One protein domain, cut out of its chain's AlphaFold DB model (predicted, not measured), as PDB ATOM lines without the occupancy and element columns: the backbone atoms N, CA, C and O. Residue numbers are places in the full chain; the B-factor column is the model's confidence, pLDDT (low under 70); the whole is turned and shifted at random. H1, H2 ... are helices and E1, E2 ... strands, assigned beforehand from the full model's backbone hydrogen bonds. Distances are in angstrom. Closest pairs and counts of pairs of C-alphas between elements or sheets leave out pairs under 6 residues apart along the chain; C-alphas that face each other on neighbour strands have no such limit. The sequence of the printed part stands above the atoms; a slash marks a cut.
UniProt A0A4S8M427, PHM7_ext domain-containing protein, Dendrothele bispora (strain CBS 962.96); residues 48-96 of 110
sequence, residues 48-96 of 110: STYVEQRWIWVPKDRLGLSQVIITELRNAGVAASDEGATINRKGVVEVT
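What this domain is: This is residues 48 to 96 of the 110 residues of the protein "PHM7_ext domain-containing protein" of Dendrothele bispora (strain CBS 962.96) (UniProt A0A4S8M427). Little regular structure is present: a long unnamed stretch, residues 48 to 64, runs much of the length to a loop before one helix, H1, and the backbone then folds back past that stretch into a small two-stranded hairpin, E1 and E2. Residues 56 to 57 pair in parallel with residues 80 to 81. The printed part has 49 residues, with H1, E1 and E2 in that order; the class is mixed, with 17 residues in named elements. It is loose, with a radius of gyration of the C-alphas of 12.2 A, and elongated, spanning 39 by 21 by 14 A.

How they stand to each other: In H1, residues 65 to 75, every O i to N i+4 pair is within hydrogen-bond range. E1, residues 85 to 87, and E2, residues 93 to 95, form an antiparallel hairpin at 161 degrees; N 86 and O 94 are 2.9 A apart. H1 and E2 are apart.

Where its parts are: H1 measures 15.4 A from C-alpha 65 at (37.422, 27.173, -21.806) to C-alpha 75. E1 measures 7.1 A; E2 measures 6.5 A, ending at C-alpha 95 (35.416, 13.989, -33.378).

The domain as a whole: The farthest C-alphas, of Tyr 50 and Arg 89, are 39.4 A apart. The printed part has no cut, no link is long, and no printed residue is under 70 in pLDDT.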
ATOM      1  N   SER A  48      21.443  34.286 -44.052       89.56
ATOM      2  CA  SER A  48      21.274  34.627 -42.633       89.56
ATOM      3  C   SER A  48      19.947  35.314 -42.265       89.56
ATOM      4  O   SER A  48      19.710  35.510 -41.076       89.56
ATOM      5  N   THR A  49      19.115  35.736 -43.224       90.50
ATOM      6  CA  THR A  49      17.804  36.352 -42.950       90.50
ATOM      7  C   THR A  49      16.663  35.339 -42.888       90.50
ATOM      8  O   THR A  49      15.657  35.634 -42.245       90.50
ATOM      9  N   TYR A  50      16.806  34.166 -43.515       89.50
ATOM     10  CA  TYR A  50      15.735  33.164 -43.627       89.50
ATOM     11  C   TYR A  50      16.163  31.742 -43.238       89.50
ATOM     12  O   TYR A  50      15.322  30.937 -42.841       89.50
ATOM     13  N   VAL A  51      17.456  31.419 -43.309       90.19
ATOM     14  CA  VAL A  51      17.998  30.132 -42.864       90.19
ATOM     15  C   VAL A  51      18.304  30.197 -41.373       90.19
ATOM     16  O   VAL A  51      18.900  31.161 -40.886       90.19
ATOM     17  N   GLU A  52      17.943  29.144 -40.643       90.25
ATOM     18  CA  GLU A  52      18.322  29.009 -39.240       90.25
ATOM     19  C   GLU A  52      19.849  29.030 -39.067       90.25
ATOM     20  O   GLU A  52      20.608  28.378 -39.791       90.25
ATOM     21  N   GLN A  53      20.310  29.786 -38.070       90.81
ATOM     22  CA  GLN A  53      21.730  29.903 -37.771       90.81
ATOM     23  C   GLN A  53      22.289  28.563 -37.272       90.81
ATOM     24  O   GLN A  53      21.809  27.991 -36.292       90.81
ATOM     25  N   ARG A  54      23.368  28.103 -37.912       92.25
ATOM     26  CA  ARG A  54      24.113  26.906 -37.496       92.25
ATOM     27  C   ARG A  54      24.711  27.061 -36.101       92.25
ATOM     28  O   ARG A  54      25.094  28.160 -35.691       92.25
ATOM     29  N   TRP A  55      24.831  25.945 -35.388       95.25
ATOM     30  CA  TRP A  55      25.374  25.937 -34.033       95.25
ATOM     31  C   TRP A  55      26.881  26.191 -34.030       95.25
ATOM     32  O   TRP A  55      27.623  25.712 -34.888       95.25
ATOM     33  N   ILE A  56      27.357  26.897 -33.006       96.19
ATOM     34  CA  ILE A  56      28.791  27.016 -32.746       96.19
ATOM     35  C   ILE A  56      29.272  25.748 -32.037       96.19
ATOM     36  O   ILE A  56      28.910  25.475 -30.891       96.19
ATOM     37  N   TRP A  57      30.114  24.973 -32.715       96.56
ATOM     38  CA  TRP A  57      30.644  23.716 -32.196       96.56
ATOM     39  C   TRP A  57      32.101  23.878 -31.759       96.56
ATOM     40  O   TRP A  57      33.002  24.039 -32.583       96.56
ATOM     41  N   VAL A  58      32.332  23.882 -30.445       96.50
ATOM     42  CA  VAL A  58      33.654  24.123 -29.846       96.50
ATOM     43  C   VAL A  58      34.164  22.821 -29.239       96.50
ATOM     44  O   VAL A  58      33.490  22.286 -28.373       96.50
ATOM     45  N   PRO A  59      35.344  22.292 -29.603       97.56
ATOM     46  CA  PRO A  59      35.859  21.075 -28.986       97.56
ATOM     47  C   PRO A  59      36.074  21.234 -27.479       97.56
ATOM     48  O   PRO A  59      36.638  22.230 -27.020       97.56
ATOM     49  N   LYS A  60      35.696  20.214 -26.709       97.88
ATOM     50  CA  LYS A  60      35.902  20.177 -25.263       97.88
ATOM     51  C   LYS A  60      37.382  20.142 -24.918       97.88
ATOM     52  O   LYS A  60      38.095  19.208 -25.297       97.88
ATOM     53  N   ASP A  61      37.833  21.123 -24.150       96.69
ATOM     54  CA  ASP A  61      39.207  21.218 -23.677       96.69
ATOM     55  C   ASP A  61      39.338  20.824 -22.195       96.69
ATOM     56  O   ASP A  61      38.366  20.613 -21.469       96.69
ATOM     57  N   ARG A  62      40.585  20.699 -21.730       94.25
ATOM     58  CA  ARG A  62      40.894  20.286 -20.350       94.25
ATOM     59  C   ARG A  62      40.935  21.433 -19.342       94.25
ATOM     60  O   ARG A  62      40.969  21.160 -18.146       94.25
ATOM     61  N   LEU A  63      41.022  22.671 -19.811       95.50
ATOM     62  CA  LEU A  63      41.062  23.882 -18.994       95.50
ATOM     63  C   LEU A  63      39.649  24.419 -18.719       95.50
ATOM     64  O   LEU A  63      39.488  25.262 -17.843       95.50
ATOM     65  N   GLY A  64      38.635  23.906 -19.425       95.62
ATOM     66  CA  GLY A  64      37.233  24.288 -19.264       95.62
ATOM     67  C   GLY A  64      36.852  25.553 -20.033       95.62
ATOM     68  O   GLY A  64      35.789  26.115 -19.779       95.62
ATOM     69  N   LEU A  65      37.689  26.000 -20.972       96.19
ATOM     70  CA  LEU A  65      37.422  27.173 -21.806       96.19
ATOM     71  C   LEU A  65      36.190  26.965 -22.699       96.19
ATOM     72  O   LEU A  65      35.390  27.885 -22.842       96.19
ATOM     73  N   SER A  66      35.994  25.757 -23.238       97.00
ATOM     74  CA  SER A  66      34.835  25.396 -24.059       97.00
ATOM     75  C   SER A  66      33.534  25.675 -23.314       97.00
ATOM     76  O   SER A  66      32.618  26.273 -23.866       97.00
ATOM     77  N   GLN A  67      33.476  25.328 -22.030       97.81
ATOM     78  CA  GLN A  67      32.289  25.496 -21.195       97.81
ATOM     79  C   GLN A  67      31.993  26.968 -20.897       97.81
ATOM     80  O   GLN A  67      30.829  27.372 -20.912       97.81
ATOM     81  N   VAL A  68      33.031  27.782 -20.678       98.19
ATOM     82  CA  VAL A  68      32.876  29.235 -20.513       98.19
ATOM     83  C   VAL A  68      32.317  29.848 -21.797       98.19
ATOM     84  O   VAL A  68      31.283  30.509 -21.749       98.19
ATOM     85  N   ILE A  69      32.921  29.542 -22.949       97.69
ATOM     86  CA  ILE A  69      32.495  30.059 -24.258       97.69
ATOM     87  C   ILE A  69      31.060  29.626 -24.581       97.69
ATOM     88  O   ILE A  69      30.244  30.447 -24.990       97.69
ATOM     89  N   ILE A  70      30.717  28.352 -24.362       98.12
ATOM     90  CA  ILE A  70      29.357  27.837 -24.580       98.12
ATOM     91  C   ILE A  70      28.350  28.581 -23.706       98.12
ATOM     92  O   ILE A  70      27.266  28.923 -24.175       98.12
ATOM     93  N   THR A  71      28.696  28.838 -22.446       98.25
ATOM     94  CA  THR A  71      27.823  29.569 -21.524       98.25
ATOM     95  C   THR A  71      27.606  31.004 -21.999       98.25
ATOM     96  O   THR A  71      26.468  31.461 -22.058       98.25
ATOM     97  N   GLU A  72      28.670  31.706 -22.392       98.38
ATOM     98  CA  GLU A  72      28.585  33.075 -22.911       98.38
ATOM     99  C   GLU A  72      27.764  33.159 -24.203       98.38
ATOM    100  O   GLU A  72      26.877  34.005 -24.310       98.38
ATOM    101  N   LEU A  73      27.992  32.246 -25.150       97.94
ATOM    102  CA  LEU A  73      27.249  32.190 -26.410       97.94
ATOM    103  C   LEU A  73      25.761  31.923 -26.181       97.94
ATOM    104  O   LEU A  73      24.919  32.642 -26.717       97.94
ATOM    105  N   ARG A  74      25.427  30.950 -25.327       97.19
ATOM    106  CA  ARG A  74      24.029  30.647 -24.996       97.19
ATOM    107  C   ARG A  74      23.345  31.819 -24.297       97.19
ATOM    108  O   ARG A  74      22.198  32.117 -24.616       97.19
ATOM    109  N   ASN A  75      24.047  32.525 -23.409       98.12
ATOM    110  CA  ASN A  75      23.530  33.742 -22.774       98.12
ATOM    111  C   ASN A  75      23.287  34.875 -23.785       98.12
ATOM    112  O   ASN A  75      22.394  35.693 -23.579       98.12
ATOM    113  N   ALA A  76      24.046  34.906 -24.882       97.31
ATOM    114  CA  ALA A  76      23.845  35.822 -26.004       97.31
ATOM    115  C   ALA A  76      22.782  35.340 -27.016       97.31
ATOM    116  O   ALA A  76      22.576  35.995 -28.036       97.31
ATOM    117  N   GLY A  77      22.109  34.211 -26.761       96.12
ATOM    118  CA  GLY A  77      21.100  33.637 -27.658       96.12
ATOM    119  C   GLY A  77      21.673  32.835 -28.830       96.12
ATOM    120  O   GLY A  77      20.929  32.467 -29.733       96.12
ATOM    121  N   VAL A  78      22.975  32.539 -28.826       95.62
ATOM    122  CA  VAL A  78      23.639  31.738 -29.859       95.62
ATOM    123  C   VAL A  78      23.733  30.286 -29.401       95.62
ATOM    124  O   VAL A  78      24.316  29.975 -28.358       95.62
ATOM    125  N   ALA A  79      23.175  29.373 -30.195       96.81
ATOM    126  CA  ALA A  79      23.266  27.947 -29.920       96.81
ATOM    127  C   ALA A  79      24.717  27.463 -30.053       96.81
ATOM    128  O   ALA A  79      25.383  27.696 -31.064       96.81
ATOM    129  N   ALA A  80      25.213  26.796 -29.012       97.62
ATOM    130  CA  ALA A  80      26.581  26.300 -28.954       97.62
ATOM    131  C   ALA A  80      26.676  24.991 -28.165       97.62
ATOM    132  O   ALA A  80      25.882  24.749 -27.246       97.62
ATOM    133  N   SER A  81      27.653  24.149 -28.500       97.19
ATOM    134  CA  SER A  81      27.883  22.855 -27.848       97.19
ATOM    135  C   SER A  81      29.331  22.383 -28.038       97.19
ATOM    136  O   SER A  81      30.008  22.828 -28.961       97.19
ATOM    137  N   ASP A  82      29.801  21.485 -27.169       97.00
ATOM    138  CA  ASP A  82      31.058  20.734 -27.310       97.00
ATOM    139  C   ASP A  82      30.844  19.222 -27.437       97.00
ATOM    140  O   ASP A  82      31.778  18.420 -27.364       97.00
ATOM    141  N   GLU A  83      29.595  18.812 -27.630       95.94
ATOM    142  CA  GLU A  83      29.235  17.410 -27.689       95.94
ATOM    143  C   GLU A  83      29.898  16.725 -28.887       95.94
ATOM    144  O   GLU A  83      29.813  17.202 -30.014       95.94
ATOM    145  N   GLY A  84      30.569  15.598 -28.650       94.94
ATOM    146  CA  GLY A  84      31.168  14.821 -29.733       94.94
ATOM    147  C   GLY A  84      32.494  15.342 -30.276       94.94
ATOM    148  O   GLY A  84      33.015  14.738 -31.208       94.94
ATOM    149  N   ALA A  85      33.055  16.416 -29.715       96.62
ATOM    150  CA  ALA A  85      34.354  16.946 -30.111       96.62
ATOM    151  C   ALA A  85      35.229  17.200 -28.879       96.62
ATOM    152  O   ALA A  85      34.804  17.837 -27.919       96.62
ATOM    153  N   THR A  86      36.476  16.729 -28.895       97.38
ATOM    154  CA  THR A  86      37.435  16.948 -27.796       97.38
ATOM    155  C   THR A  86      38.802  17.348 -28.334       97.38
ATOM    156  O   THR A  86      39.188  16.912 -29.414       97.38
ATOM    157  N   ILE A  87      39.547  18.176 -27.600       97.25
ATOM    158  CA  ILE A  87      40.908  18.590 -27.966       97.25
ATOM    159  C   ILE A  87      41.928  18.118 -26.927       97.25
ATOM    160  O   ILE A  87      41.759  18.285 -25.714       97.25
ATOM    161  N   ASN A  88      43.021  17.514 -27.394       95.31
ATOM    162  CA  ASN A  88      44.086  17.021 -26.525       95.31
ATOM    163  C   ASN A  88      45.199  18.066 -26.297       95.31
ATOM    164  O   ASN A  88      45.221  19.142 -26.889       95.31
ATOM    165  N   ARG A  89      46.178  17.746 -25.434       95.00
ATOM    166  CA  ARG A  89      47.286  18.664 -25.079       95.00
ATOM    167  C   ARG A  89      48.184  19.061 -26.257       95.00
ATOM    168  O   ARG A  89      48.935  20.019 -26.130       95.00
ATOM    169  N   LYS A  90      48.149  18.311 -27.362       95.56
ATOM    170  CA  LYS A  90      48.908  18.611 -28.582       95.56
ATOM    171  C   LYS A  90      48.116  19.496 -29.551       95.56
ATOM    172  O   LYS A  90      48.608  19.771 -30.636       95.56
ATOM    173  N   GLY A  91      46.902  19.905 -29.177       93.94
ATOM    174  CA  GLY A  91      46.004  20.670 -30.036       93.94
ATOM    175  C   GLY A  91      45.299  19.826 -31.101       93.94
ATOM    176  O   GLY A  91      44.714  20.387 -32.019       93.94
ATOM    177  N   VAL A  92      45.355  18.491 -31.007       96.88
ATOM    178  CA  VAL A  92      44.652  17.608 -31.950       96.88
ATOM    179  C   VAL A  92      43.213  17.431 -31.486       96.88
ATOM    180  O   VAL A  92      42.978  17.147 -30.307       96.88
ATOM    181  N   VAL A  93      42.281  17.596 -32.424       96.88
ATOM    182  CA  VAL A  93      40.842  17.434 -32.211       96.88
ATOM    183  C   VAL A  93      40.414  16.024 -32.608       96.88
ATOM    184  O   VAL A  93      40.749  15.551 -33.692       96.88
ATOM    185  N   GLU A  94      39.657  15.375 -31.733       95.88
ATOM    186  CA  GLU A  94      38.997  14.093 -31.972       95.88
ATOM    187  C   GLU A  94      37.484  14.317 -32.026       95.88
ATOM    188  O   GLU A  94      36.909  14.906 -31.106       95.88
ATOM    189  N   VAL A  95      36.854  13.851 -33.109       94.81
ATOM    190  CA  VAL A  95      35.416  13.989 -33.378       94.81
ATOM    191  C   VAL A  95      34.778  12.604 -33.413       94.81
ATOM    192  O   VAL A  95      35.241  11.732 -34.143       94.81
ATOM    193  N   THR A  96      33.730  12.392 -32.617       93.06
ATOM    194  CA  THR A  96      33.068  11.086 -32.448       93.06
ATOM    195  C   THR A  96      31.654  11.027 -33.021       93.06
ATOM    196  O   THR A  96      31.121   9.931 -33.199       93.06
TER     197      THR A  96